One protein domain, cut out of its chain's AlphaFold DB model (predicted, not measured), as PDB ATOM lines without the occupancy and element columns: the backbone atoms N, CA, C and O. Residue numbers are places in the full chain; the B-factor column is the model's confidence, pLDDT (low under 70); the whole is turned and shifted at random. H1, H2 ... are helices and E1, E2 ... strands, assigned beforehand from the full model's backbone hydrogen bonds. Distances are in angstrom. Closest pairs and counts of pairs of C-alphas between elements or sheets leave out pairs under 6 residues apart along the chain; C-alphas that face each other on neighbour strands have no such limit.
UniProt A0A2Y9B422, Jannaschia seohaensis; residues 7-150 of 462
ATOM      1  N   ILE A   7     189.799 135.776 131.204       89.00
ATOM      2  CA  ILE A   7     188.436 135.927 131.722       89.00
ATOM      3  C   ILE A   7     187.988 137.371 131.493       89.00
ATOM      4  O   ILE A   7     188.680 138.311 131.895       89.00
ATOM      5  N   VAL A   8     186.816 137.554 130.885       90.19
ATOM      6  CA  VAL A   8     186.124 138.842 130.908       90.19
ATOM      7  C   VAL A   8     185.385 138.934 132.244       90.19
ATOM      8  O   VAL A   8     184.500 138.115 132.493       90.19
ATOM      9  N   PRO A   9     185.717 139.895 133.124       91.56
ATOM     10  CA  PRO A   9     185.160 139.948 134.468       91.56
ATOM     11  C   PRO A   9     183.767 140.598 134.440       91.56
ATOM     12  O   PRO A   9     183.580 141.665 135.004       91.56
ATOM     13  N   LEU A  10     182.805 140.017 133.726       93.50
ATOM     14  CA  LEU A  10     181.408 140.458 133.689       93.50
ATOM     15  C   LEU A  10     180.516 139.251 133.387       93.50
ATOM     16  O   LEU A  10     180.751 138.553 132.399       93.50
ATOM     17  N   LEU A  11     179.481 139.049 134.200       93.25
ATOM     18  CA  LEU A  11     178.425 138.072 133.938       93.25
ATOM     19  C   LEU A  11     177.214 138.787 133.326       93.25
ATOM     20  O   LEU A  11     176.295 139.194 134.026       93.25
ATOM     21  N   ALA A  12     177.231 138.994 132.011       89.75
ATOM     22  CA  ALA A  12     176.181 139.756 131.340       89.75
ATOM     23  C   ALA A  12     174.970 138.862 131.062       89.75
ATOM     24  O   ALA A  12     175.062 137.961 130.231       89.75
ATOM     25  N   GLU A  13     173.843 139.122 131.733       88.25
ATOM     26  CA  GLU A  13     172.587 138.374 131.534       88.25
ATOM     27  C   GLU A  13     172.792 136.845 131.683       88.25
ATOM     28  O   GLU A  13     172.252 136.052 130.918       88.25
ATOM     29  N   GLY A  14     173.631 136.424 132.642       89.62
ATOM     30  CA  GLY A  14     173.959 135.008 132.876       89.62
ATOM     31  C   GLY A  14     175.034 134.415 131.960       89.62
ATOM     32  O   GLY A  14     175.393 133.249 132.114       89.62
ATOM     33  N   VAL A  15     175.589 135.202 131.034       91.06
ATOM     34  CA  VAL A  15     176.623 134.753 130.097       91.06
ATOM     35  C   VAL A  15     177.998 135.280 130.502       91.06
ATOM     36  O   VAL A  15     178.239 136.488 130.558       91.06
ATOM     37  N   LEU A  16     178.925 134.354 130.735       91.62
ATOM     38  CA  LEU A  16     180.339 134.612 130.969       91.62
ATOM     39  C   LEU A  16     181.106 134.584 129.641       91.62
ATOM     40  O   LEU A  16     180.948 133.673 128.823       91.62
ATOM     41  N   ALA A  17     181.978 135.569 129.433       88.62
ATOM     42  CA  ALA A  17     182.849 135.641 128.267       88.62
ATOM     43  C   ALA A  17     184.308 135.304 128.618       88.62
ATOM     44  O   ALA A  17     184.845 135.742 129.636       88.62
ATOM     45  N   VAL A  18     184.964 134.564 127.729       87.88
ATOM     46  CA  VAL A  18     186.397 134.261 127.770       87.88
ATOM     47  C   VAL A  18     187.008 134.652 126.427       87.88
ATOM     48  O   VAL A  18     186.484 134.317 125.367       87.88
ATOM     49  N   GLU A  19     188.114 135.388 126.459       84.12
ATOM     50  CA  GLU A  19     188.955 135.635 125.288       84.12
ATOM     51  C   GLU A  19     189.855 134.409 125.113       84.12
ATOM     52  O   GLU A  19     190.797 134.247 125.879       84.12
ATOM     53  N   GLY A  20     189.541 133.514 124.172       78.38
ATOM     54  CA  GLY A  20     190.248 132.241 123.970       78.38
ATOM     55  C   GLY A  20     189.292 131.050 123.855       78.38
ATOM     56  O   GLY A  20     188.080 131.230 123.749       78.38
ATOM     57  N   THR A  21     189.836 129.831 123.856       70.69
ATOM     58  CA  THR A  21     189.060 128.580 123.699       70.69
ATOM     59  C   THR A  21     189.052 127.696 124.948       70.69
ATOM     60  O   THR A  21     188.412 126.648 124.943       70.69
ATOM     61  N   ALA A  22     189.773 128.082 126.002       83.69
ATOM     62  CA  ALA A  22     189.826 127.329 127.249       83.69
ATOM     63  C   ALA A  22     188.536 127.529 128.063       83.69
ATOM     64  O   ALA A  22     188.039 128.649 128.200       83.69
ATOM     65  N   ALA A  23     187.994 126.431 128.595       87.00
ATOM     66  CA  ALA A  23     186.786 126.461 129.409       87.00
ATOM     67  C   ALA A  23     187.101 126.942 130.838       87.00
ATOM     68  O   ALA A  23     188.050 126.442 131.446       87.00
ATOM     69  N   PRO A  24     186.322 127.888 131.393       91.94
ATOM     70  CA  PRO A  24     186.506 128.339 132.764       91.94
ATOM     71  C   PRO A  24     185.949 127.317 133.761       91.94
ATOM     72  O   PRO A  24     184.965 126.629 133.494       91.94
ATOM     73  N   SER A  25     186.543 127.276 134.949       93.69
ATOM     74  CA  SER A  25     185.998 126.579 136.117       93.69
ATOM     75  C   SER A  25     185.336 127.578 137.062       93.69
ATOM     76  O   SER A  25     185.797 128.714 137.200       93.69
ATOM     77  N   LEU A  26     184.236 127.173 137.690       95.44
ATOM     78  CA  LEU A  26     183.444 128.017 138.580       95.44
ATOM     79  C   LEU A  26     183.517 127.481 140.011       95.44
ATOM     80  O   LEU A  26     183.499 126.270 140.217       95.44
ATOM     81  N   SER A  27     183.549 128.368 141.008       95.06
ATOM     82  CA  SER A  27     183.473 127.969 142.422       95.06
ATOM     83  C   SER A  27     182.122 127.364 142.814       95.06
ATOM     84  O   SER A  27     182.043 126.663 143.817       95.06
ATOM     85  N   ALA A  28     181.061 127.660 142.055       91.31
ATOM     86  CA  ALA A  28     179.722 127.103 142.209       91.31
ATOM     87  C   ALA A  28     178.977 127.138 140.862       91.31
ATOM     88  O   ALA A  28     179.196 128.048 140.061       91.31
ATOM     89  N   GLY A  29     178.086 126.169 140.626       91.38
ATOM     90  CA  GLY A  29     177.350 126.025 139.362       91.38
ATOM     91  C   GLY A  29     178.187 125.430 138.223       91.38
ATOM     92  O   GLY A  29     179.273 124.891 138.445       91.38
ATOM     93  N   ALA A  30     177.668 125.510 136.999       92.25
ATOM     94  CA  ALA A  30     178.310 125.004 135.790       92.25
ATOM     95  C   ALA A  30     178.401 126.083 134.701       92.25
ATOM     96  O   ALA A  30     177.492 126.891 134.534       92.25
ATOM     97  N   ALA A  31     179.498 126.063 133.940       92.75
ATOM     98  CA  ALA A  31     179.704 126.889 132.753       92.75
ATOM     99  C   ALA A  31     179.425 126.049 131.496       92.75
ATOM    100  O   ALA A  31     180.276 125.273 131.061       92.75
ATOM    101  N   GLN A  32     178.239 126.186 130.911       92.06
ATOM    102  CA  GLN A  32     177.863 125.464 129.695       92.06
ATOM    103  C   GLN A  32     178.313 126.240 128.450       92.06
ATOM    104  O   GLN A  32     177.962 127.412 128.316       92.06
ATOM    105  N   PRO A  33     179.075 125.639 127.521       90.19
ATOM    106  CA  PRO A  33     179.502 126.332 126.310       90.19
ATOM    107  C   PRO A  33     178.298 126.693 125.430       90.19
ATOM    108  O   PRO A  33     177.429 125.863 125.168       90.19
ATOM    109  N   LEU A  34     178.271 127.932 124.942       85.00
ATOM    110  CA  LEU A  34     177.284 128.407 123.973       85.00
ATOM    111  C   LEU A  34     177.812 128.264 122.533       85.00
ATOM    112  O   LEU A  34     179.024 128.171 122.328       85.00
ATOM    113  N   PRO A  35     176.936 128.313 121.505       82.38
ATOM    114  CA  PRO A  35     177.354 128.236 120.100       82.38
ATOM    115  C   PRO A  35     178.356 129.320 119.672       82.38
ATOM    116  O   PRO A  35     179.101 129.137 118.711       82.38
ATOM    117  N   ALA A  36     178.378 130.461 120.367       78.25
ATOM    118  CA  ALA A  36     179.369 131.506 120.151       78.25
ATOM    119  C   ALA A  36     180.689 131.148 120.871       78.25
ATOM    120  O   ALA A  36     180.674 130.983 122.093       78.25
ATOM    121  N   PRO A  37     181.838 131.075 120.168       81.25
ATOM    122  CA  PRO A  37     183.123 130.744 120.785       81.25
ATOM    123  C   PRO A  37     183.467 131.649 121.976       81.25
ATOM    124  O   PRO A  37     183.264 132.864 121.925       81.25
ATOM    125  N   GLY A  38     183.999 131.057 123.050       85.56
ATOM    126  CA  GLY A  38     184.383 131.794 124.258       85.56
ATOM    127  C   GLY A  38     183.193 132.403 125.014       85.56
ATOM    128  O   GLY A  38     183.340 133.437 125.673       85.56
ATOM    129  N   ARG A  39     181.991 131.829 124.884       90.06
ATOM    130  CA  ARG A  39     180.802 132.202 125.663       90.06
ATOM    131  C   ARG A  39     180.280 130.997 126.423       90.06
ATOM    132  O   ARG A  39     180.130 129.923 125.850       90.06
ATOM    133  N   TYR A  40     179.992 131.207 127.700       92.12
ATOM    134  CA  TYR A  40     179.532 130.168 128.604       92.12
ATOM    135  C   TYR A  40     178.313 130.663 129.375       92.12
ATOM    136  O   TYR A  40     178.366 131.720 130.000       92.12
ATOM    137  N   LEU A  41     177.221 129.913 129.320       93.69
ATOM    138  CA  LEU A  41     176.054 130.140 130.159       93.69
ATOM    139  C   LEU A  41     176.355 129.614 131.565       93.69
ATOM    140  O   LEU A  41     176.798 128.474 131.712       93.69
ATOM    141  N   VAL A  42     176.150 130.446 132.582       94.56
ATOM    142  CA  VAL A  42     176.327 130.056 133.985       94.56
ATOM    143  C   VAL A  42     174.984 129.614 134.552       94.56
ATOM    144  O   VAL A  42     174.064 130.424 134.654       94.56
ATOM    145  N   GLU A  43     174.884 128.340 134.934       89.69
ATOM    146  CA  GLU A  43     173.672 127.765 135.526       89.69
ATOM    147  C   GLU A  43     173.964 127.011 136.838       89.69
ATOM    148  O   GLU A  43     174.891 126.191 136.880       89.69
ATOM    149  N   PRO A  44     173.170 127.231 137.906       92.88
ATOM    150  CA  PRO A  44     172.169 128.297 138.037       92.88
ATOM    151  C   PRO A  44     172.824 129.691 138.074       92.88
ATOM    152  O   PRO A  44     174.037 129.809 138.264       92.88
ATOM    153  N   LEU A  45     172.024 130.752 137.912       90.62
ATOM    154  CA  LEU A  45     172.512 132.116 138.128       90.62
ATOM    155  C   LEU A  45     173.029 132.255 139.572       90.62
ATOM    156  O   LEU A  45     172.344 131.828 140.502       90.62
ATOM    157  N   PRO A  46     174.229 132.821 139.782       92.19
ATOM    158  CA  PRO A  46     174.807 132.926 141.113       92.19
ATOM    159  C   PRO A  46     174.052 133.956 141.961       92.19
ATOM    160  O   PRO A  46     173.847 135.087 141.535       92.19
ATOM    161  N   GLU A  47     173.707 133.583 143.193       91.62
ATOM    162  CA  GLU A  47     173.147 134.496 144.207       91.62
ATOM    163  C   GLU A  47     174.223 135.032 145.173       91.62
ATOM    164  O   GLU A  47     173.992 135.970 145.931       91.62
ATOM    165  N   ALA A  48     175.423 134.447 145.135       93.56
ATOM    166  CA  ALA A  48     176.580 134.802 145.953       93.56
ATOM    167  C   ALA A  48     177.821 135.029 145.063       93.56
ATOM    168  O   ALA A  48     177.814 134.612 143.902       93.56
ATOM    169  N   PRO A  49     178.897 135.669 145.568       95.81
ATOM    170  CA  PRO A  49     180.113 135.894 144.791       95.81
ATOM    171  C   PRO A  49     180.656 134.618 144.131       95.81
ATOM    172  O   PRO A  49     181.002 133.644 144.799       95.81
ATOM    173  N   LEU A  50     180.758 134.651 142.805       95.75
ATOM    174  CA  LEU A  50     181.224 133.561 141.958       95.75
ATOM    175  C   LEU A  50     182.701 133.764 141.624       95.75
ATOM    176  O   LEU A  50     183.063 134.768 141.015       95.75
ATOM    177  N   THR A  51     183.558 132.805 141.966       96.44
ATOM    178  CA  THR A  51     184.957 132.816 141.525       96.44
ATOM    179  C   THR A  51     185.096 132.005 140.244       96.44
ATOM    180  O   THR A  51     184.798 130.813 140.213       96.44
ATOM    181  N   VAL A  52     185.556 132.666 139.189       95.31
ATOM    182  CA  VAL A  52     185.836 132.094 137.872       95.31
ATOM    183  C   VAL A  52     187.339 131.891 137.759       95.31
ATOM    184  O   VAL A  52     188.083 132.850 137.948       95.31
ATOM    185  N   THR A  53     187.789 130.681 137.430       93.75
ATOM    186  CA  THR A  53     189.214 130.348 137.276       93.75
ATOM    187  C   THR A  53     189.513 129.821 135.874       93.75
ATOM    188  O   THR A  53     188.818 128.936 135.374       93.75
ATOM    189  N   LEU A  54     190.558 130.359 135.245       91.44
ATOM    190  CA  LEU A  54     191.030 130.014 133.904       91.44
ATOM    191  C   LEU A  54     192.556 130.124 133.872       91.44
ATOM    192  O   LEU A  54     193.085 131.178 134.219       91.44
ATOM    193  N   ASP A  55     193.249 129.064 133.448       86.00
ATOM    194  CA  ASP A  55     194.715 129.029 133.322       86.00
ATOM    195  C   ASP A  55     195.432 129.619 134.562       86.00
ATOM    196  O   ASP A  55     196.227 130.554 134.459       86.00
ATOM    197  N   GLU A  56     195.073 129.116 135.753       84.19
ATOM    198  CA  GLU A  56     195.585 129.523 137.084       84.19
ATOM    199  C   GLU A  56     195.257 130.962 137.531       84.19
ATOM    200  O   GLU A  56     195.655 131.392 138.615       84.19
ATOM    201  N   ARG A  57     194.492 131.718 136.741       88.19
ATOM    202  CA  ARG A  57     194.021 133.061 137.101       88.19
ATOM    203  C   ARG A  57     192.578 133.009 137.552       88.19
ATOM    204  O   ARG A  57     191.752 132.392 136.884       88.19
ATOM    205  N   SER A  58     192.262 133.716 138.631       92.00
ATOM    206  CA  SER A  58     190.903 133.813 139.148       92.00
ATOM    207  C   SER A  58     190.371 135.245 139.138       92.00
ATOM    208  O   SER A  58     191.106 136.220 139.307       92.00
ATOM    209  N   VAL A  59     189.067 135.365 138.910       93.25
ATOM    210  CA  VAL A  59     188.293 136.602 139.012       93.25
ATOM    211  C   VAL A  59     187.050 136.300 139.832       93.25
ATOM    212  O   VAL A  59     186.342 135.338 139.546       93.25
ATOM    213  N   THR A  60     186.741 137.152 140.803       95.00
ATOM    214  CA  THR A  60     185.472 137.087 141.531       95.00
ATOM    215  C   THR A  60     184.454 138.041 140.912       95.00
ATOM    216  O   THR A  60     184.748 139.215 140.686       95.00
ATOM    217  N   ILE A  61     183.255 137.530 140.648       95.94
ATOM    218  CA  ILE A  61     182.093 138.269 140.161       95.94
ATOM    219  C   ILE A  61     181.055 138.298 141.282       95.94
ATOM    220  O   ILE A  61     180.631 137.245 141.748       95.94
ATOM    221  N   ARG A  62     180.647 139.490 141.729       96.00
ATOM    222  CA  ARG A  62     179.606 139.661 142.751       96.00
ATOM    223  C   ARG A  62     178.252 139.955 142.090       96.00
ATOM    224  O   ARG A  62     178.152 141.000 141.443       96.00
ATOM    225  N   PRO A  63     177.233 139.103 142.292       93.31
ATOM    226  CA  PRO A  63     175.866 139.391 141.876       93.31
ATOM    227  C   PRO A  63     175.260 140.525 142.707       93.31
ATOM    228  O   PRO A  63     175.343 140.500 143.937       93.31
ATOM    229  N   GLY A  64     174.655 141.513 142.049       92.69
ATOM    230  CA  GLY A  64     173.952 142.614 142.710       92.69
ATOM    231  C   GLY A  64     174.826 143.593 143.519       92.69
ATOM    232  O   GLY A  64     176.036 143.425 143.703       92.69
ATOM    233  N   GLY A  65     174.187 144.667 144.000       95.31
ATOM    234  CA  GLY A  65     174.863 145.759 144.714       95.31
ATOM    235  C   GLY A  65     175.646 146.692 143.789       95.31
ATOM    236  O   GLY A  65     176.745 147.131 144.131       95.31
ATOM    237  N   TRP A  66     175.110 146.939 142.597       96.88
ATOM    238  CA  TRP A  66     175.707 147.792 141.581       96.88
ATOM    239  C   TRP A  66     174.620 148.641 140.931       96.88
ATOM    240  O   TRP A  66     173.545 148.130 140.604       96.88
ATOM    241  N   SER A  67     174.932 149.905 140.670       95.81
ATOM    242  CA  SER A  67     174.025 150.828 139.997       95.81
ATOM    243  C   SER A  67     174.759 151.690 138.980       95.81
ATOM    244  O   SER A  67     175.975 151.896 139.043       95.81
ATOM    245  N   GLY A  68     174.015 152.222 138.020       95.00
ATOM    246  CA  GLY A  68     174.555 153.141 137.037       95.00
ATOM    247  C   GLY A  68     173.635 153.328 135.846       95.00
ATOM    248  O   GLY A  68     172.592 152.694 135.725       95.00
ATOM    249  N   GLU A  69     174.041 154.225 134.960       95.12
ATOM    250  CA  GLU A  69     173.313 154.537 133.738       95.12
ATOM    251  C   GLU A  69     174.283 154.977 132.643       95.12
ATOM    252  O   GLU A  69     175.329 155.587 132.905       95.12
ATOM    253  N   LEU A  70     173.925 154.681 131.396       95.31
ATOM    254  CA  LEU A  70     174.621 155.228 130.241       95.31
ATOM    255  C   LEU A  70     174.126 156.640 129.942       95.31
ATOM    256  O   LEU A  70     172.931 156.900 129.839       95.31
ATOM    257  N   GLY A  71     175.078 157.543 129.754       89.56
ATOM    258  CA  GLY A  71     174.859 158.851 129.165       89.56
ATOM    259  C   GLY A  71     174.998 158.819 127.637       89.56
ATOM    260  O   GLY A  71     175.063 157.754 127.015       89.56
ATOM    261  N   PRO A  72     175.078 159.999 127.001       79.00
ATOM    262  CA  PRO A  72     175.229 160.108 125.557       79.00
ATOM    263  C   PRO A  72     176.487 159.402 125.036       79.00
ATOM    264  O   PRO A  72     177.556 159.450 125.659       79.00
ATOM    265  N   SER A  73     176.359 158.818 123.843       82.12
ATOM    266  CA  SER A  73     177.463 158.272 123.052       82.12
ATOM    267  C   SER A  73     177.619 159.077 121.762       82.12
ATOM    268  O   SER A  73     176.666 159.210 120.993       82.12
ATOM    269  N   ARG A  74     178.807 159.645 121.514       78.62
ATOM    270  CA  ARG A  74     179.095 160.412 120.288       78.62
ATOM    271  C   ARG A  74     180.554 160.259 119.878       78.62
ATOM    272  O   ARG A  74     181.455 160.412 120.693       78.62
ATOM    273  N   GLY A  75     180.794 159.993 118.594       73.75
ATOM    274  CA  GLY A  75     182.146 160.008 118.017       73.75
ATOM    275  C   GLY A  75     183.114 158.973 118.603       73.75
ATOM    276  O   GLY A  75     184.317 159.208 118.583       73.75
ATOM    277  N   GLY A  76     182.606 157.856 119.134       85.25
ATOM    278  CA  GLY A  76     183.417 156.835 119.806       85.25
ATOM    279  C   GLY A  76     183.611 157.057 121.307       85.25
ATOM    280  O   GLY A  76     184.259 156.240 121.945       85.25
ATOM    281  N   ARG A  77     183.037 158.115 121.885       93.00
ATOM    282  CA  ARG A  77     183.063 158.381 123.324       93.00
ATOM    283  C   ARG A  77     181.726 158.026 123.959       93.00
ATOM    284  O   ARG A  77     180.699 158.550 123.531       93.00
ATOM    285  N   VAL A  78     181.757 157.191 124.992       94.19
ATOM    286  CA  VAL A  78     180.604 156.802 125.813       94.19
ATOM    287  C   VAL A  78     180.775 157.404 127.199       94.19
ATOM    288  O   VAL A  78     181.823 157.254 127.821       94.19
ATOM    289  N   THR A  79     179.757 158.092 127.698       96.00
ATOM    290  CA  THR A  79     179.759 158.648 129.058       96.00
ATOM    291  C   THR A  79     178.699 157.963 129.901       96.00
ATOM    292  O   THR A  79     177.800 157.326 129.359       96.00
ATOM    293  N   GLY A  80     178.788 158.074 131.221       96.75
ATOM    294  CA  GLY A  80     177.760 157.540 132.109       96.75
ATOM    295  C   GLY A  80     178.158 157.611 133.572       96.75
ATOM    296  O   GLY A  80     179.119 158.299 133.940       96.75
ATOM    297  N   ARG A  81     177.406 156.889 134.400       97.50
ATOM    298  CA  ARG A  81     177.700 156.665 135.814       97.50
ATOM    299  C   ARG A  81     177.703 155.174 136.123       97.50
ATOM    300  O   ARG A  81     176.911 154.437 135.550       97.50
ATOM    301  N   ALA A  82     178.568 154.754 137.033       97.69
ATOM    302  CA  ALA A  82     178.626 153.399 137.565       97.69
ATOM    303  C   ALA A  82     179.114 153.442 139.018       97.69
ATOM    304  O   ALA A  82     180.001 154.238 139.335       97.69
ATOM    305  N   ARG A  83     178.527 152.631 139.898       97.31
ATOM    306  CA  ARG A  83     178.809 152.619 141.340       97.31
ATOM    307  C   ARG A  83     178.714 151.212 141.915       97.31
ATOM    308  O   ARG A  83     177.935 150.388 141.441       97.31
ATOM    309  N   ASP A  84     179.514 150.976 142.947       97.12
ATOM    310  CA  ASP A  84     179.347 149.873 143.890       97.12
ATOM    311  C   ASP A  84     178.426 150.382 145.012       97.12
ATOM    312  O   ASP A  84     178.794 151.301 145.740       97.12
ATOM    313  N   ASP A  85     177.211 149.843 145.122       96.19
ATOM    314  CA  ASP A  85     176.236 150.320 146.117       96.19
ATOM    315  C   ASP A  85     176.566 149.827 147.532       96.19
ATOM    316  O   ASP A  85     176.101 150.397 148.519       96.19
ATOM    317  N   LEU A  86     177.372 148.767 147.632       95.62
ATOM    318  CA  LEU A  86     177.824 148.201 148.901       95.62
ATOM    319  C   LEU A  86     179.127 148.852 149.387       95.62
ATOM    320  O   LEU A  86     179.420 148.797 150.579       95.62
ATOM    321  N   ASP A  87     179.877 149.488 148.485       95.69
ATOM    322  CA  ASP A  87     181.063 150.289 148.794       95.69
ATOM    323  C   ASP A  87     181.084 151.608 147.987       95.69
ATOM    324  O   ASP A  87     181.833 151.746 147.015       95.69
ATOM    325  N   PRO A  88     180.276 152.617 148.373       91.94
ATOM    326  CA  PRO A  88     180.132 153.855 147.599       91.94
ATOM    327  C   PRO A  88     181.414 154.689 147.459       91.94
ATOM    328  O   PRO A  88     181.465 155.590 146.621       91.94
ATOM    329  N   GLY A  89     182.437 154.428 148.283       93.88
ATOM    330  CA  GLY A  89     183.740 155.097 148.220       93.88
ATOM    331  C   GLY A  89     184.683 154.517 147.161       93.88
ATOM    332  O   GLY A  89     185.758 155.074 146.931       93.88
ATOM    333  N   ARG A  90     184.298 153.413 146.514       95.12
ATOM    334  CA  ARG A  90     185.145 152.656 145.597       95.12
ATOM    335  C   ARG A  90     184.986 153.092 144.146       95.12
ATOM    336  O   ARG A  90     183.894 153.089 143.581       95.12
ATOM    337  N   ASP A  91     186.117 153.362 143.499       97.19
ATOM    338  CA  ASP A  91     186.179 153.490 142.045       97.19
ATOM    339  C   ASP A  91     185.852 152.151 141.368       97.19
ATOM    340  O   ASP A  91     186.419 151.107 141.708       97.19
ATOM    341  N   VAL A  92     184.993 152.184 140.350       97.06
ATOM    342  CA  VAL A  92     184.606 150.983 139.598       97.06
ATOM    343  C   VAL A  92     185.159 151.020 138.178       97.06
ATOM    344  O   VAL A  92     185.275 152.076 137.555       97.06
ATOM    345  N   THR A  93     185.523 149.857 137.638       97.94
ATOM    346  CA  THR A  93     185.964 149.752 136.240       97.94
ATOM    347  C   THR A  93     184.770 149.435 135.354       97.94
ATOM    348  O   THR A  93     184.079 148.447 135.574       97.94
ATOM    349  N   VAL A  94     184.552 150.243 134.323       97.69
ATOM    350  CA  VAL A  94     183.541 150.031 133.286       97.69
ATOM    351  C   VAL A  94     184.209 149.418 132.062       97.69
ATOM    352  O   VAL A  94     185.267 149.875 131.626       97.69
ATOM    353  N   LEU A  95     183.595 148.381 131.501       96.56
ATOM    354  CA  LEU A  95     184.069 147.663 130.321       96.56
ATOM    355  C   LEU A  95     183.150 147.928 129.134       96.56
ATOM    356  O   LEU A  95     181.933 147.962 129.296       96.56
ATOM    357  N   ALA A  96     183.728 148.016 127.938       94.62
ATOM    358  CA  ALA A  96     182.999 147.856 126.686       94.62
ATOM    359  C   ALA A  96     183.361 146.512 126.051       94.62
ATOM    360  O   ALA A  96     184.538 146.240 125.797       94.62
ATOM    361  N   LEU A  97     182.351 145.684 125.791       90.56
ATOM    362  CA  LEU A  97     182.502 144.330 125.269       90.56
ATOM    363  C   LEU A  97     181.958 144.233 123.846       90.56
ATOM    364  O   LEU A  97     180.790 144.542 123.612       90.56
ATOM    365  N   ALA A  98     182.786 143.754 122.922       87.88
ATOM    366  CA  ALA A  98     182.370 143.301 121.596       87.88
ATOM    367  C   ALA A  98     182.329 141.762 121.547       87.88
ATOM    368  O   ALA A  98     182.705 141.078 122.503       87.88
ATOM    369  N   THR A  99     181.942 141.189 120.404       76.88
ATOM    370  CA  THR A  99     181.961 139.729 120.190       76.88
ATOM    371  C   THR A  99     183.337 139.116 120.482       76.88
ATOM    372  O   THR A  99     183.417 138.058 121.097       76.88
ATOM    373  N   GLY A 100     184.424 139.813 120.135       72.69
ATOM    374  CA  GLY A 100     185.799 139.342 120.335       72.69
ATOM    375  C   GLY A 100     186.399 139.546 121.732       72.69
ATOM    376  O   GLY A 100     187.522 139.107 121.941       72.69
ATOM    377  N   GLY A 101     185.698 140.200 122.671       83.38
ATOM    378  CA  GLY A 101     186.221 140.480 124.017       83.38
ATOM    379  C   GLY A 101     186.123 141.947 124.436       83.38
ATOM    380  O   GLY A 101     185.314 142.714 123.901       83.38
ATOM    381  N   VAL A 102     186.937 142.339 125.417       90.94
ATOM    382  CA  VAL A 102     186.987 143.711 125.940       90.94
ATOM    383  C   VAL A 102     187.684 144.620 124.930       90.94
ATOM    384  O   VAL A 102     188.870 144.461 124.654       90.94
ATOM    385  N   VAL A 103     186.970 145.626 124.425       91.75
ATOM    386  CA  VAL A 103     187.514 146.586 123.446       91.75
ATOM    387  C   VAL A 103     187.936 147.918 124.063       91.75
ATOM    388  O   VAL A 103     188.748 148.625 123.476       91.75
ATOM    389  N   ALA A 104     187.406 148.268 125.237       94.12
ATOM    390  CA  ALA A 104     187.800 149.461 125.982       94.12
ATOM    391  C   ALA A 104     187.468 149.321 127.473       94.12
ATOM    392  O   ALA A 104     186.613 148.519 127.864       94.12
ATOM    393  N   ARG A 105     188.150 150.118 128.302       96.69
ATOM    394  CA  ARG A 105     187.931 150.210 129.750       96.69
ATOM    395  C   ARG A 105     187.945 151.670 130.185       96.69
ATOM    396  O   ARG A 105     188.679 152.468 129.607       96.69
ATOM    397  N   ALA A 106     187.184 151.997 131.218       97.19
ATOM    398  CA  ALA A 106     187.218 153.297 131.878       97.19
ATOM    399  C   ALA A 106     187.064 153.135 133.388       97.19
ATOM    400  O   ALA A 106     186.520 152.137 133.855       97.19
ATOM    401  N   THR A 107     187.506 154.128 134.152       97.75
ATOM    402  CA  THR A 107     187.252 154.190 135.594       97.75
ATOM    403  C   THR A 107     186.103 155.155 135.853       97.75
ATOM    404  O   THR A 107     186.171 156.318 135.457       97.75
ATOM    405  N   ALA A 108     185.058 154.672 136.516       97.31
ATOM    406  CA  ALA A 108     184.039 155.500 137.137       97.31
ATOM    407  C   ALA A 108     184.530 155.913 138.522       97.31
ATOM    408  O   ALA A 108     184.744 155.065 139.388       97.31
ATOM    409  N   ARG A 109     184.752 157.217 138.703       97.00
ATOM    410  CA  ARG A 109     185.344 157.761 139.927       97.00
ATOM    411  C   ARG A 109     184.278 157.963 140.996       97.00
ATOM    412  O   ARG A 109     183.325 158.710 140.766       97.00
ATOM    413  N   ALA A 110     184.441 157.348 142.166       95.06
ATOM    414  CA  ALA A 110     183.525 157.508 143.300       95.06
ATOM    415  C   ALA A 110     183.429 158.976 143.740       95.06
ATOM    416  O   ALA A 110     182.327 159.497 143.921       95.06
ATOM    417  N   ALA A 111     184.574 159.669 143.781       94.69
ATOM    418  CA  ALA A 111     184.665 161.093 144.111       94.69
ATOM    419  C   ALA A 111     183.822 161.995 143.182       94.69
ATOM    420  O   ALA A 111     183.330 163.032 143.616       94.69
ATOM    421  N   ASP A 112     183.577 161.562 141.940       94.31
ATOM    422  CA  ASP A 112     182.780 162.288 140.941       94.31
ATOM    423  C   ASP A 112     181.343 161.744 140.824       94.31
ATOM    424  O   ASP A 112     180.666 161.881 139.793       94.31
ATOM    425  N   GLY A 113     180.860 161.068 141.870       92.88
ATOM    426  CA  GLY A 113     179.544 160.434 141.891       92.88
ATOM    427  C   GLY A 113     179.413 159.315 140.855       92.88
ATOM    428  O   GLY A 113     178.351 159.181 140.227       92.88
ATOM    429  N   GLY A 114     180.492 158.558 140.643       96.00
ATOM    430  CA  GLY A 114     180.571 157.400 139.753       96.00
ATOM    431  C   GLY A 114     180.698 157.745 138.271       96.00
ATOM    432  O   GLY A 114     180.437 156.888 137.431       96.00
ATOM    433  N   ARG A 115     181.021 158.989 137.903       97.12
ATOM    434  CA  ARG A 115     181.088 159.399 136.492       97.12
ATOM    435  C   ARG A 115     182.255 158.719 135.774       97.12
ATOM    436  O   ARG A 115     183.366 158.696 136.296       97.12
ATOM    437  N   PHE A 116     182.021 158.249 134.548       97.50
ATOM    438  CA  PHE A 116     183.074 157.772 133.650       97.50
ATOM    439  C   PHE A 116     182.975 158.393 132.255       97.50
ATOM    440  O   PHE A 116     181.913 158.829 131.803       97.50
ATOM    441  N   THR A 117     184.111 158.386 131.558       96.19
ATOM    442  CA  THR A 117     184.212 158.593 130.111       96.19
ATOM    443  C   THR A 117     185.025 157.443 129.534       96.19
ATOM    444  O   THR A 117     186.150 157.205 129.962       96.19
ATOM    445  N   LEU A 118     184.434 156.711 128.598       96.38
ATOM    446  CA  LEU A 118     185.010 155.550 127.943       96.38
ATOM    447  C   LEU A 118     185.227 155.879 126.469       96.38
ATOM    448  O   LEU A 118     184.273 156.102 125.724       96.38
ATOM    449  N   ASP A 119     186.490 155.910 126.061       95.25
ATOM    450  CA  ASP A 119     186.888 156.157 124.680       95.25
ATOM    451  C   ASP A 119     187.094 154.819 123.956       95.25
ATOM    452  O   ASP A 119     187.916 153.988 124.348       95.25
ATOM    453  N   LEU A 120     186.316 154.596 122.898       94.31
ATOM    454  CA  LEU A 120     186.434 153.422 122.043       94.31
ATOM    455  C   LEU A 120     187.628 153.581 121.091       94.31
ATOM    456  O   LEU A 120     187.827 154.662 120.525       94.31
ATOM    457  N   PRO A 121     188.392 152.506 120.833       91.75
ATOM    458  CA  PRO A 121     189.469 152.551 119.856       91.75
ATOM    459  C   PRO A 121     188.918 152.854 118.457       91.75
ATOM    460  O   PRO A 121     187.802 152.457 118.108       91.75
ATOM    461  N   ALA A 122     189.719 153.522 117.622       85.19
ATOM    462  CA  ALA A 122     189.313 153.919 116.270       85.19
ATOM    463  C   ALA A 122     188.843 152.730 115.412       85.19
ATOM    464  O   ALA A 122     187.923 152.884 114.611       85.19
ATOM    465  N   THR A 123     189.420 151.545 115.628       87.06
ATOM    466  CA  THR A 123     189.045 150.285 114.967       87.06
ATOM    467  C   THR A 123     187.601 149.863 115.229       87.06
ATOM    468  O   THR A 123     187.010 149.200 114.386       87.06
ATOM    469  N   VAL A 124     187.016 150.270 116.359       88.75
ATOM    470  CA  VAL A 124     185.618 149.999 116.723       88.75
ATOM    471  C   VAL A 124     184.746 151.220 116.441       88.75
ATOM    472  O   VAL A 124     183.705 151.110 115.802       88.75
ATOM    473  N   ALA A 125     185.189 152.410 116.857       87.06
ATOM    474  CA  ALA A 125     184.434 153.650 116.694       87.06
ATOM    475  C   ALA A 125     184.180 154.015 115.220       87.06
ATOM    476  O   ALA A 125     183.137 154.584 114.897       87.06
ATOM    477  N   ARG A 126     185.128 153.693 114.331       83.00
ATOM    478  CA  ARG A 126     185.079 153.984 112.888       83.00
ATOM    479  C   ARG A 126     184.998 152.718 112.035       83.00
ATOM    480  O   ARG A 126     185.297 152.781 110.844       83.00
ATOM    481  N   ALA A 127     184.608 151.587 112.628       81.81
ATOM    482  CA  ALA A 127     184.434 150.344 111.891       81.81
ATOM    483  C   ALA A 127     183.477 150.554 110.695       81.81
ATOM    484  O   ALA A 127     182.485 151.283 110.823       81.81
ATOM    485  N   PRO A 128     183.744 149.926 109.534       72.56
ATOM    486  CA  PRO A 128     182.886 150.052 108.354       72.56
ATOM    487  C   PRO A 128     181.520 149.364 108.527       72.56
ATOM    488  O   PRO A 128     180.639 149.549 107.693       72.56
ATOM    489  N   TYR A 129     181.337 148.606 109.609       76.56
ATOM    490  CA  TYR A 129     180.103 147.929 109.992       76.56
ATOM    491  C   TYR A 129     179.669 148.335 111.406       76.56
ATOM    492  O   TYR A 129     180.490 148.701 112.253       76.56
ATOM    493  N   ARG A 130     178.365 148.218 111.676       82.94
ATOM    494  CA  ARG A 130     177.784 148.474 112.997       82.94
ATOM    495  C   ARG A 130     178.192 147.357 113.950       82.94
ATOM    496  O   ARG A 130     177.858 146.197 113.724       82.94
ATOM    497  N   THR A 131     178.877 147.715 115.028       84.94
ATOM    498  CA  THR A 131     179.237 146.806 116.118       84.94
ATOM    499  C   THR A 131     178.417 147.168 117.346       84.94
ATOM    500  O   THR A 131     178.504 148.291 117.842       84.94
ATOM    501  N   ARG A 132     177.625 146.217 117.845       90.12
ATOM    502  CA  ARG A 132     176.898 146.371 119.106       90.12
ATOM    503  C   ARG A 132     177.811 146.001 120.267       90.12
ATOM    504  O   ARG A 132     178.371 144.907 120.283       90.12
ATOM    505  N   LEU A 133     177.948 146.911 121.222       92.00
ATOM    506  CA  LEU A 133     178.771 146.750 122.412       92.00
ATOM    507  C   LEU A 133     177.891 146.647 123.653       92.00
ATOM    508  O   LEU A 133     176.942 147.418 123.809       92.00
ATOM    509  N   THR A 134     178.242 145.738 124.554       93.88
ATOM    510  CA  THR A 134     177.670 145.684 125.906       93.88
ATOM    511  C   THR A 134     178.566 146.481 126.843       93.88
ATOM    512  O   THR A 134     179.776 146.246 126.877       93.88
ATOM    513  N   ILE A 135     177.988 147.419 127.594       96.31
ATOM    514  CA  ILE A 135     178.698 148.204 128.603       96.31
ATOM    515  C   ILE A 135     178.291 147.704 129.989       96.31
ATOM    516  O   ILE A 135     177.102 147.653 130.299       96.31
ATOM    517  N   GLY A 136     179.261 147.337 130.823       96.31
ATOM    518  CA  GLY A 136     178.995 146.775 132.150       96.31
ATOM    519  C   GLY A 136     180.125 147.020 133.141       96.31
ATOM    520  O   GLY A 136     181.202 147.493 132.764       96.31
ATOM    521  N   ILE A 137     179.873 146.717 134.411       97.50
ATOM    522  CA  ILE A 137     180.823 146.947 135.505       97.50
ATOM    523  C   ILE A 137     181.694 145.699 135.707       97.50
ATOM    524  O   ILE A 137     181.193 144.589 135.872       97.50
ATOM    525  N   ALA A 138     183.014 145.862 135.694       96.25
ATOM    526  CA  ALA A 138     183.947 144.765 135.919       96.25
ATOM    527  C   ALA A 138     183.787 144.175 137.335       96.25
ATOM    528  O   ALA A 138     183.732 144.916 138.313       96.25
ATOM    529  N   GLY A 139     183.780 142.848 137.445       95.31
ATOM    530  CA  GLY A 139     183.566 142.107 138.688       95.31
ATOM    531  C   GLY A 139     182.095 141.988 139.098       95.31
ATOM    532  O   GLY A 139     181.827 141.656 140.250       95.31
ATOM    533  N   SER A 140     181.153 142.252 138.187       95.56
ATOM    534  CA  SER A 140     179.712 142.251 138.472       95.56
ATOM    535  C   SER A 140     178.889 141.451 137.457       95.56
ATOM    536  O   SER A 140     179.409 140.960 136.452       95.56
ATOM    537  N   ASP A 141     177.591 141.359 137.716       94.19
ATOM    538  CA  ASP A 141     176.537 140.972 136.775       94.19
ATOM    539  C   ASP A 141     175.808 142.184 136.151       94.19
ATOM    540  O   ASP A 141     174.836 142.036 135.409       94.19
ATOM    541  N   HIS A 142     176.273 143.407 136.431       96.25
ATOM    542  CA  HIS A 142     175.551 144.631 136.111       96.25
ATOM    543  C   HIS A 142     175.902 145.177 134.722       96.25
ATOM    544  O   HIS A 142     177.010 145.668 134.461       96.25
ATOM    545  N   VAL A 143     174.912 145.138 133.830       96.25
ATOM    546  CA  VAL A 143     174.962 145.735 132.492       96.25
ATOM    547  C   VAL A 143     174.333 147.126 132.542       96.25
ATOM    548  O   VAL A 143     173.137 147.268 132.767       96.25
ATOM    549  N   LEU A 144     175.139 148.153 132.275       95.50
ATOM    550  CA  LEU A 144     174.699 149.554 132.224       95.50
ATOM    551  C   LEU A 144     173.861 149.839 130.972       95.50
ATOM    552  O   LEU A 144     173.028 150.741 130.957       95.50
ATOM    553  N   GLY A 145     174.110 149.087 129.899       93.56
ATOM    554  CA  GLY A 145     173.323 149.130 128.675       93.56
ATOM    555  C   GLY A 145     174.116 148.691 127.449       93.56
ATOM    556  O   GLY A 145     175.216 148.139 127.542       93.56
ATOM    557  N   ARG A 146     173.543 148.939 126.272       93.19
ATOM    558  CA  ARG A 146     174.141 148.594 124.978       93.19
ATOM    559  C   ARG A 146     174.333 149.856 124.146       93.19
ATOM    560  O   ARG A 146     173.451 150.707 124.103       93.19
ATOM    561  N   VAL A 147     175.475 149.962 123.474       90.94
ATOM    562  CA  VAL A 147     175.785 151.068 122.555       90.94
ATOM    563  C   VAL A 147     176.190 150.513 121.202       90.94
ATOM    564  O   VAL A 147     176.845 149.477 121.119       90.94
ATOM    565  N   ASP A 148     175.822 151.205 120.131       88.75
ATOM    566  CA  ASP A 148     176.293 150.868 118.794       88.75
ATOM    567  C   ASP A 148     177.439 151.799 118.388       88.75
ATOM    568  O   ASP A 148     177.377 153.013 118.588       88.75
ATOM    569  N   ALA A 149     178.486 151.213 117.816       86.50
ATOM    570  CA  ALA A 149     179.650 151.911 117.282       86.50
ATOM    571  C   ALA A 149     179.904 151.496 115.824       86.50
ATOM    572  O   ALA A 149     179.414 150.458 115.371       86.50
ATOM    573  N   GLY A 150     180.671 152.299 115.086       80.44
ATOM    574  CA  GLY A 150     180.897 152.096 113.654       80.44
ATOM    575  C   GLY A 150     179.778 152.666 112.780       80.44
ATOM    576  O   GLY A 150     178.825 153.282 113.262       80.44
TER     577      GLY A 150
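What this domain is: This is residues 7 to 150 of the 462 residues of a protein of Jannaschia seohaensis (UniProt A0A2Y9B422). Two lobes lie side by side; the larger, E7 to E13, is a sandwich of two strongly twisted sheets whose edges come together, E10 with E11 and E7 with E13, as a nearly closed barrel with the short H1 at one end. In the smaller lobe, E1 to E6, the hairpin E5 E6 is face to face with a four-stranded sheet, and E1 packs on E10 and E12 of the larger lobe. The printed part has 144 residues, with thirteen named strands and one named helix in the order E1 to E11, H1, E12, E13; its class is mostly strand. The sheets, E10 E9 E12 E13, E1 E2 E4 E3, E7 E8 E11 and E5 E6, are antiparallel. The whole is compact, with a radius of gyration of the C-alphas of 15.0 A and spans of 39 by 39 by 23 A.

How they stand to each other: The largest sheet runs E10 (residues 101 to 108), E9 (92 to 98), E12 (131 to 137), E13 (143 to 149). N 94 and O 106 are 2.8 A apart, N 95 and O 136 2.8 A, and N 133 and O 147 2.8 A, within hydrogen-bond range. Face to face with it, 7.7 A centre to centre, is the sheet E7 (66 to 74), E8 (77 to 84), E11 (115 to 119), with N 71 and O 79 at 2.8 A and N 78 and O 118 at 2.8 A. The closest C-alphas of E10 and E11 are those of Ala 108 and Phe 116, 4.3 A; of E7 and E13, those of Glu 69 and Leu 144, 5.4 A. H1 (122 to 125) is on the largest sheet, over none of its strands, at a height over the sheet of 6.4 A; it is too short for an O i to N i+4 pair, and its one O i to N i+3 pair is not within range. The stack of sheets, face to face in turn, goes on with E1 (7 to 12), E2 (15 to 19), E4 (39 to 43), E3 (30 to 33), 10.6 A from the largest sheet, centre to centre of the facing parts. N 8 and O 17 are 3.0 A apart, N 16 and O 40 2.8 A, and N 32 and O 41 2.8 A. The closest C-alphas of E1 and E12 are those of Leu 10 and Ile 137, 6.8 A. The hairpin E5 (50 to 54) and E6 (57 to 61), with N 52 and O 59 at 2.8 A, faces this sheet at 9.6 A.

Where its parts are: E1 begins at C-alpha 7 (188.436, 135.927, 131.722). E7, the longest strand by residues, spans 25.0 A from C-alpha 66 (175.707, 147.792, 141.581); E8 spans 22.6 A, E10 20.1 A, E9 19.7 A, E12 19.5 A and E13 17.1 A. E10 bends by 58 degrees at residue 104. E13 ends at C-alpha 149 (179.650, 151.911, 117.282).

The domain as a whole: The C-alphas farthest apart are those of Pro 35 and Ala 111, 41.3 A. The printed part has no cut, and no link is long. The mean pLDDT of the printed part is 91.2, and no printed residue is under 70.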